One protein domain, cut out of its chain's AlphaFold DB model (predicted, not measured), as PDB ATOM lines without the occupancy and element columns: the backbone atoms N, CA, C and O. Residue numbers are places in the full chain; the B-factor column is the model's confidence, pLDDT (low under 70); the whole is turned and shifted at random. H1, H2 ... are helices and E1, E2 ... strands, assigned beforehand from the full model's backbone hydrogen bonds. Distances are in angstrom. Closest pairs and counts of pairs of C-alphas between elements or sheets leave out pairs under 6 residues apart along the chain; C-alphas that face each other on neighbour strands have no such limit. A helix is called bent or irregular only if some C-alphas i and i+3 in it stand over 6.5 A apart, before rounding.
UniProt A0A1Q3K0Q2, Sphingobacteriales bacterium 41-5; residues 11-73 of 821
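What this domain is: This is residues 11 to 73 of the 821 residues of a protein of Sphingobacteriales bacterium 41-5 (UniProt A0A1Q3K0Q2). A very small parallel ladder of two strands, E1 and E2, sits between the short helix H1 and the long helix H2, in a flat and rather open shape. H1 packs on the ladder, H2 comes near it with few contacts, residues 26 to 32 stick out at one end, and the short H3 lies far out at the other. The 63 printed residues hold three named helices and two named strands, in the order E1, H1, E2, H2, H3; the class is mostly helix. The whole is only just loose, close to compact, with a radius of gyration of the C-alphas of 12.9 A and spans of 39 by 28 by 13 A.

How they stand to each other: E1, residues 11 to 13, and E2, residues 34 to 37, are parallel neighbours at 14 degrees; N 11 and O 34, and N 36 and O 11, are each 2.9 A apart, within hydrogen-bond range. With H1, residues 19 to 26, they form a strand-helix-strand unit, two parallel strands joined through a helix, with a right-handed crossover. The closest C-alphas of H1 and E2 are those of Thr 21 and Ala 35, 5.5 A. H2, residues 45 to 61, comes closest to E2 at the C-alphas of Leu 55 and Phe 36, 7.2 A. H1 and H2 are apart, and H3, residues 68 to 71, is apart from H2. Every O i to N i+4 pair is within hydrogen-bond range in H1, 11 of 13 are in H2, and H3 is too short for such a pair.

Where its parts are: E1 begins at C-alpha 11 (184.151, 173.683, 183.195). H1 is 10.7 A long and E2 10.6 A. H2 runs 25.8 A to C-alpha 61 (184.854, 165.087, 194.199) and is irregular: C-alphas 46 and 49 are 7.4 A apart. H3 ends at C-alpha 71 (177.741, 155.082, 182.861).

The domain as a whole: The C-alphas farthest apart, those of Ala 29 and Lys 73, are 40.1 A apart. The printed part has no cut, and no link is long. The mean pLDDT of the printed part is 70.1; residues 26 to 34 and 40 to 48 are among those under 70.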
ATOM      1  N   PHE A  11     184.045 173.790 184.650       80.62
ATOM      2  CA  PHE A  11     184.151 173.683 183.195       80.62
ATOM      3  C   PHE A  11     184.698 172.314 182.790       80.62
ATOM      4  O   PHE A  11     185.669 171.827 183.375       80.62
ATOM      5  N   VAL A  12     184.104 171.710 181.760       81.81
ATOM      6  CA  VAL A  12     184.605 170.478 181.141       81.81
ATOM      7  C   VAL A  12     184.794 170.711 179.648       81.81
ATOM      8  O   VAL A  12     183.847 171.070 178.951       81.81
ATOM      9  N   GLU A  13     186.011 170.506 179.153       83.69
ATOM     10  CA  GLU A  13     186.301 170.507 177.718       83.69
ATOM     11  C   GLU A  13     186.001 169.123 177.138       83.69
ATOM     12  O   GLU A  13     186.641 168.130 177.490       83.69
ATOM     13  N   ALA A  14     185.001 169.058 176.260       77.19
ATOM     14  CA  ALA A  14     184.626 167.839 175.558       77.19
ATOM     15  C   ALA A  14     185.499 167.661 174.304       77.19
ATOM     16  O   ALA A  14     185.335 168.378 173.319       77.19
ATOM     17  N   GLY A  15     186.425 166.702 174.347       71.06
ATOM     18  CA  GLY A  15     187.331 166.359 173.246       71.06
ATOM     19  C   GLY A  15     188.753 166.040 173.729       71.06
ATOM     20  O   GLY A  15     189.011 166.119 174.930       71.06
ATOM     21  N   PRO A  16     189.680 165.683 172.815       68.94
ATOM     22  CA  PRO A  16     191.088 165.410 173.141       68.94
ATOM     23  C   PRO A  16     191.930 166.686 173.338       68.94
ATOM     24  O   PRO A  16     193.105 166.619 173.692       68.94
ATOM     25  N   GLY A  17     191.350 167.856 173.057       66.19
ATOM     26  CA  GLY A  17     192.009 169.148 173.216       66.19
ATOM     27  C   GLY A  17     192.134 169.577 174.678       66.19
ATOM     28  O   GLY A  17     191.387 169.132 175.548       66.19
ATOM     29  N   THR A  18     193.088 170.469 174.936       75.56
ATOM     30  CA  THR A  18     193.296 171.111 176.248       75.56
ATOM     31  C   THR A  18     193.229 172.638 176.168       75.56
ATOM     32  O   THR A  18     193.454 173.337 177.160       75.56
ATOM     33  N   THR A  19     192.950 173.178 174.981       73.25
ATOM     34  CA  THR A  19     193.052 174.608 174.679       73.25
ATOM     35  C   THR A  19     192.016 175.409 175.458       73.25
ATOM     36  O   THR A  19     192.360 176.426 176.068       73.25
ATOM     37  N   ALA A  20     190.761 174.951 175.496       72.75
ATOM     38  CA  ALA A  20     189.700 175.659 176.213       72.75
ATOM     39  C   ALA A  20     189.895 175.572 177.734       72.75
ATOM     40  O   ALA A  20     189.680 176.553 178.446       72.75
ATOM     41  N   THR A  21     190.389 174.435 178.226       75.50
ATOM     42  CA  THR A  21     190.732 174.207 179.635       75.50
ATOM     43  C   THR A  21     191.838 175.158 180.094       75.50
ATOM     44  O   THR A  21     191.732 175.763 181.161       75.50
ATOM     45  N   ILE A  22     192.891 175.334 179.289       73.00
ATOM     46  CA  ILE A  22     194.005 176.247 179.593       73.00
ATOM     47  C   ILE A  22     193.532 177.707 179.580       73.00
ATOM     48  O   ILE A  22     193.876 178.474 180.483       73.00
ATOM     49  N   LEU A  23     192.708 178.095 178.601       71.75
ATOM     50  CA  LEU A  23     192.150 179.449 178.516       71.75
ATOM     51  C   LEU A  23     191.218 179.768 179.697       71.75
ATOM     52  O   LEU A  23     191.326 180.846 180.284       71.75
ATOM     53  N   ALA A  24     190.368 178.817 180.100       70.50
ATOM     54  CA  ALA A  24     189.464 178.964 181.242       70.50
ATOM     55  C   ALA A  24     190.210 179.118 182.581       70.50
ATOM     56  O   ALA A  24     189.746 179.849 183.459       70.50
ATOM     57  N   LYS A  25     191.381 178.479 182.726       70.31
ATOM     58  CA  LYS A  25     192.258 178.629 183.902       70.31
ATOM     59  C   LYS A  25     193.004 179.966 183.916       70.31
ATOM     60  O   LYS A  25     193.165 180.555 184.977       70.31
ATOM     61  N   ARG A  26     193.438 180.469 182.753       66.38
ATOM     62  CA  ARG A  26     194.201 181.729 182.646       66.38
ATOM     63  C   ARG A  26     193.363 182.991 182.864       66.38
ATOM     64  O   ARG A  26     193.899 183.986 183.340       66.38
ATOM     65  N   HIS A  27     192.071 182.968 182.535       62.25
ATOM     66  CA  HIS A  27     191.185 184.135 182.671       62.25
ATOM     67  C   HIS A  27     190.429 184.224 184.014       62.25
ATOM     68  O   HIS A  27     189.700 185.193 184.237       62.25
ATOM     69  N   GLY A  28     190.610 183.265 184.931       57.91
ATOM     70  CA  GLY A  28     189.975 183.238 186.256       57.91
ATOM     71  C   GLY A  28     190.609 184.210 187.259       57.91
ATOM     72  O   GLY A  28     191.178 183.790 188.256       57.91
ATOM     73  N   ALA A  29     190.538 185.519 187.006       49.84
ATOM     74  CA  ALA A  29     191.229 186.523 187.825       49.84
ATOM     75  C   ALA A  29     190.533 186.876 189.163       49.84
ATOM     76  O   ALA A  29     191.097 187.633 189.948       49.84
ATOM     77  N   ARG A  30     189.322 186.363 189.447       46.81
ATOM     78  CA  ARG A  30     188.603 186.607 190.726       46.81
ATOM     79  C   ARG A  30     187.746 185.451 191.253       46.81
ATOM     80  O   ARG A  30     187.296 185.514 192.389       46.81
ATOM     81  N   ILE A  31     187.540 184.396 190.471       51.94
ATOM     82  CA  ILE A  31     186.781 183.206 190.871       51.94
ATOM     83  C   ILE A  31     187.645 182.008 190.491       51.94
ATOM     84  O   ILE A  31     188.071 181.912 189.341       51.94
ATOM     85  N   VAL A  32     187.933 181.118 191.445       51.16
ATOM     86  CA  VAL A  32     188.670 179.870 191.195       51.16
ATOM     87  C   VAL A  32     187.810 178.979 190.291       51.16
ATOM     88  O   VAL A  32     186.983 178.204 190.767       51.16
ATOM     89  N   SER A  33     187.949 179.123 188.974       57.47
ATOM     90  CA  SER A  33     187.271 178.285 187.984       57.47
ATOM     91  C   SER A  33     187.978 176.931 187.900       57.47
ATOM     92  O   SER A  33     189.140 176.825 187.503       57.47
ATOM     93  N   LYS A  34     187.281 175.858 188.285       69.69
ATOM     94  CA  LYS A  34     187.798 174.488 188.161       69.69
ATOM     95  C   LYS A  34     187.493 173.983 186.752       69.69
ATOM     96  O   LYS A  34     186.331 173.777 186.417       69.69
ATOM     97  N   ALA A  35     188.522 173.810 185.922       77.00
ATOM     98  CA  ALA A  35     188.386 173.339 184.543       77.00
ATOM     99  C   ALA A  35     189.120 172.005 184.320       77.00
ATOM    100  O   ALA A  35     190.287 171.865 184.710       77.00
ATOM    101  N   PHE A  36     188.451 171.052 183.667       80.12
ATOM    102  CA  PHE A  36     188.961 169.709 183.379       80.12
ATOM    103  C   PHE A  36     188.795 169.359 181.896       80.12
ATOM    104  O   PHE A  36     187.774 169.674 181.293       80.12
ATOM    105  N   ASN A  37     189.762 168.655 181.319       81.81
ATOM    106  CA  ASN A  37     189.641 168.059 179.990       81.81
ATOM    107  C   ASN A  37     189.056 166.640 180.085       81.81
ATOM    108  O   ASN A  37     189.319 165.921 181.053       81.81
ATOM    109  N   ALA A  38     188.261 166.241 179.090       75.62
ATOM    110  CA  ALA A  38     187.619 164.927 179.064       75.62
ATOM    111  C   ALA A  38     188.534 163.804 178.574       75.62
ATOM    112  O   ALA A  38     188.484 162.696 179.111       75.62
ATOM    113  N   ILE A  39     189.366 164.083 177.572       72.44
ATOM    114  CA  ILE A  39     190.301 163.122 176.989       72.44
ATOM    115  C   ILE A  39     191.674 163.794 176.941       72.44
ATOM    116  O   ILE A  39     191.794 164.975 176.614       72.44
ATOM    117  N   ASP A  40     192.711 163.067 177.340       64.31
ATOM    118  CA  ASP A  40     194.091 163.532 177.230       64.31
ATOM    119  C   ASP A  40     194.619 163.178 175.833       64.31
ATOM    120  O   ASP A  40     194.607 162.013 175.438       64.31
ATOM    121  N   SER A  41     195.076 164.180 175.079       56.88
ATOM    122  CA  SER A  41     195.590 164.007 173.711       56.88
ATOM    123  C   SER A  41     196.856 163.152 173.626       56.88
ATOM    124  O   SER A  41     197.251 162.777 172.522       56.88
ATOM    125  N   LYS A  42     197.503 162.839 174.756       56.69
ATOM    126  CA  LYS A  42     198.738 162.041 174.806       56.69
ATOM    127  C   LYS A  42     198.515 160.546 175.072       56.69
ATOM    128  O   LYS A  42     199.484 159.788 175.089       56.69
ATOM    129  N   ILE A  43     197.272 160.110 175.279       57.66
ATOM    130  CA  ILE A  43     196.937 158.728 175.645       57.66
ATOM    131  C   ILE A  43     196.585 157.900 174.392       57.66
ATOM    132  O   ILE A  43     195.922 158.387 173.479       57.66
ATOM    133  N   LYS A  44     197.050 156.640 174.323       53.62
ATOM    134  CA  LYS A  44     196.697 155.697 173.239       53.62
ATOM    135  C   LYS A  44     195.193 155.377 173.287       53.62
ATOM    136  O   LYS A  44     194.625 155.285 174.370       53.62
ATOM    137  N   THR A  45     194.566 155.134 172.135       53.53
ATOM    138  CA  THR A  45     193.109 154.912 171.964       53.53
ATOM    139  C   THR A  45     192.481 153.889 172.926       53.53
ATOM    140  O   THR A  45     191.314 154.022 173.281       53.53
ATOM    141  N   ASP A  46     193.244 152.908 173.417       52.25
ATOM    142  CA  ASP A  46     192.742 151.865 174.328       52.25
ATOM    143  C   ASP A  46     192.542 152.339 175.788       52.25
ATOM    144  O   ASP A  46     191.938 151.637 176.601       52.25
ATOM    145  N   GLU A  47     193.004 153.543 176.143       61.47
ATOM    146  CA  GLU A  47     192.956 154.107 177.503       61.47
ATOM    147  C   GLU A  47     192.022 155.334 177.636       61.47
ATOM    148  O   GLU A  47     191.868 155.904 178.724       61.47
ATOM    149  N   GLU A  48     191.308 155.715 176.571       66.94
ATOM    150  CA  GLU A  48     190.344 156.833 176.573       66.94
ATOM    151  C   GLU A  48     189.253 156.655 177.643       66.94
ATOM    152  O   GLU A  48     188.898 157.586 178.374       66.94
ATOM    153  N   PHE A  49     188.783 155.419 177.824       70.31
ATOM    154  CA  PHE A  49     187.774 155.085 178.827       70.31
ATOM    155  C   PHE A  49     188.286 155.255 180.271       70.31
ATOM    156  O   PHE A  49     187.509 155.537 181.188       70.31
ATOM    157  N   ALA A  50     189.594 155.107 180.505       71.56
ATOM    158  CA  ALA A  50     190.199 155.365 181.812       71.56
ATOM    159  C   ALA A  50     190.229 156.870 182.129       71.56
ATOM    160  O   ALA A  50     189.934 157.264 183.261       71.56
ATOM    161  N   SER A  51     190.491 157.705 181.121       72.19
ATOM    162  CA  SER A  51     190.481 159.170 181.242       72.19
ATOM    163  C   SER A  51     189.096 159.709 181.586       72.19
ATOM    164  O   SER A  51     188.957 160.500 182.521       72.19
ATOM    165  N   ILE A  52     188.055 159.184 180.934       78.44
ATOM    166  CA  ILE A  52     186.661 159.545 181.227       78.44
ATOM    167  C   ILE A  52     186.278 159.134 182.659       78.44
ATOM    168  O   ILE A  52     185.692 159.929 183.391       78.44
ATOM    169  N   LYS A  53     186.667 157.937 183.123       76.88
ATOM    170  CA  LYS A  53     186.430 157.513 184.520       76.88
ATOM    171  C   LYS A  53     187.136 158.419 185.535       76.88
ATOM    172  O   LYS A  53     186.558 158.743 186.572       76.88
ATOM    173  N   LYS A  54     188.359 158.867 185.235       77.19
ATOM    174  CA  LYS A  54     189.113 159.808 186.080       77.19
ATOM    175  C   LYS A  54     188.458 161.192 186.106       77.19
ATOM    176  O   LYS A  54     188.384 161.795 187.177       77.19
ATOM    177  N   LEU A  55     187.941 161.672 184.969       82.00
ATOM    178  CA  LEU A  55     187.139 162.896 184.904       82.00
ATOM    179  C   LEU A  55     185.890 162.770 185.785       82.00
ATOM    180  O   LEU A  55     185.668 163.631 186.627       82.00
ATOM    181  N   LEU A  56     185.118 161.689 185.657       80.44
ATOM    182  CA  LEU A  56     183.905 161.472 186.456       80.44
ATOM    183  C   LEU A  56     184.201 161.441 187.963       80.44
ATOM    184  O   LEU A  56     183.472 162.052 188.738       80.44
ATOM    185  N   GLY A  57     185.310 160.815 188.374       77.56
ATOM    186  CA  GLY A  57     185.772 160.860 189.764       77.56
ATOM    187  C   GLY A  57     186.088 162.281 190.242       77.56
ATOM    188  O   GLY A  57     185.714 162.655 191.353       77.56
ATOM    189  N   ARG A  58     186.712 163.107 189.392       75.12
ATOM    190  CA  ARG A  58     186.978 164.525 189.690       75.12
ATOM    191  C   ARG A  58     185.694 165.352 189.751       75.12
ATOM    192  O   ARG A  58     185.587 166.212 190.618       75.12
ATOM    193  N   LEU A  59     184.718 165.098 188.880       80.25
ATOM    194  CA  LEU A  59     183.407 165.761 188.924       80.25
ATOM    195  C   LEU A  59     182.664 165.415 190.222       80.25
ATOM    196  O   LEU A  59     182.186 166.318 190.908       80.25
ATOM    197  N   TRP A  60     182.679 164.142 190.619       78.94
ATOM    198  CA  TRP A  60     182.101 163.679 191.881       78.94
ATOM    199  C   TRP A  60     182.768 164.308 193.112       78.94
ATOM    200  O   TRP A  60     182.082 164.811 193.998       78.94
ATOM    201  N   GLN A  61     184.105 164.389 193.140       73.81
ATOM    202  CA  GLN A  61     184.854 165.087 194.199       73.81
ATOM    203  C   GLN A  61     184.517 166.583 194.303       73.81
ATOM    204  O   GLN A  61     184.768 167.200 195.336       73.81
ATOM    205  N   ASN A  62     183.964 167.169 193.239       74.06
ATOM    206  CA  ASN A  62     183.518 168.558 193.204       74.06
ATOM    207  C   ASN A  62     181.999 168.704 193.394       74.06
ATOM    208  O   ASN A  62     181.461 169.777 193.134       74.06
ATOM    209  N   GLY A  63     181.324 167.657 193.882       74.25
ATOM    210  CA  GLY A  63     179.919 167.703 194.289       74.25
ATOM    211  C   GLY A  63     178.912 167.435 193.173       74.25
ATOM    212  O   GLY A  63     177.722 167.639 193.387       74.25
ATOM    213  N   ILE A  64     179.353 166.981 191.993       79.75
ATOM    214  CA  ILE A  64     178.443 166.589 190.910       79.75
ATOM    215  C   ILE A  64     178.008 165.138 191.126       79.75
ATOM    216  O   ILE A  64     178.836 164.225 191.143       79.75
ATOM    217  N   GLU A  65     176.702 164.912 191.261       78.00
ATOM    218  CA  GLU A  65     176.153 163.559 191.265       78.00
ATOM    219  C   GLU A  65     176.346 162.900 189.895       78.00
ATOM    220  O   GLU A  65     176.010 163.462 188.852       78.00
ATOM    221  N   ILE A  66     176.915 161.695 189.900       79.69
ATOM    222  CA  ILE A  66     177.172 160.924 188.685       79.69
ATOM    223  C   ILE A  66     176.090 159.863 188.546       79.69
ATOM    224  O   ILE A  66     175.943 159.002 189.415       79.69
ATOM    225  N   ASP A  67     175.374 159.886 187.423       79.06
ATOM    226  CA  ASP A  67     174.435 158.825 187.077       79.06
ATOM    227  C   ASP A  67     175.191 157.541 186.699       79.06
ATOM    228  O   ASP A  67     175.621 157.323 185.561       79.06
ATOM    229  N   MET A  68     175.348 156.664 187.688       70.81
ATOM    230  CA  MET A  68     175.990 155.361 187.522       70.81
ATOM    231  C   MET A  68     175.208 154.440 186.575       70.81
ATOM    232  O   MET A  68     175.808 153.576 185.934       70.81
ATOM    233  N   SER A  69     173.888 154.616 186.453       69.94
ATOM    234  CA  SER A  69     173.056 153.785 185.576       69.94
ATOM    235  C   SER A  69     173.296 154.105 184.098       69.94
ATOM    236  O   SER A  69     173.357 153.193 183.268       69.94
ATOM    237  N   ALA A  70     173.548 155.377 183.774       72.81
ATOM    238  CA  ALA A  70     173.963 155.804 182.442       72.81
ATOM    239  C   ALA A  70     175.398 155.359 182.102       72.81
ATOM    240  O   ALA A  70     175.650 154.918 180.979       72.81
ATOM    241  N   LEU A  71     176.326 155.424 183.068       68.56
ATOM    242  CA  LEU A  71     177.741 155.082 182.861       68.56
ATOM    243  C   LEU A  71     177.962 153.599 182.539       68.56
ATOM    244  O   LEU A  71     178.820 153.257 181.725       68.56
ATOM    245  N   PHE A  72     177.184 152.719 183.167       70.56
ATOM    246  CA  PHE A  72     177.321 151.273 183.014       70.56
ATOM    247  C   PHE A  72     176.219 150.643 182.163       70.56
ATOM    248  O   PHE A  72     176.071 149.431 182.199       70.56
ATOM    249  N   LYS A  73     175.487 151.411 181.349       67.25
ATOM    250  CA  LYS A  73     174.315 150.944 180.580       67.25
ATOM    251  C   LYS A  73     174.520 149.646 179.771       67.25
ATOM    252  O   LYS A  73     173.572 148.889 179.596       67.25
TER     253      LYS A  73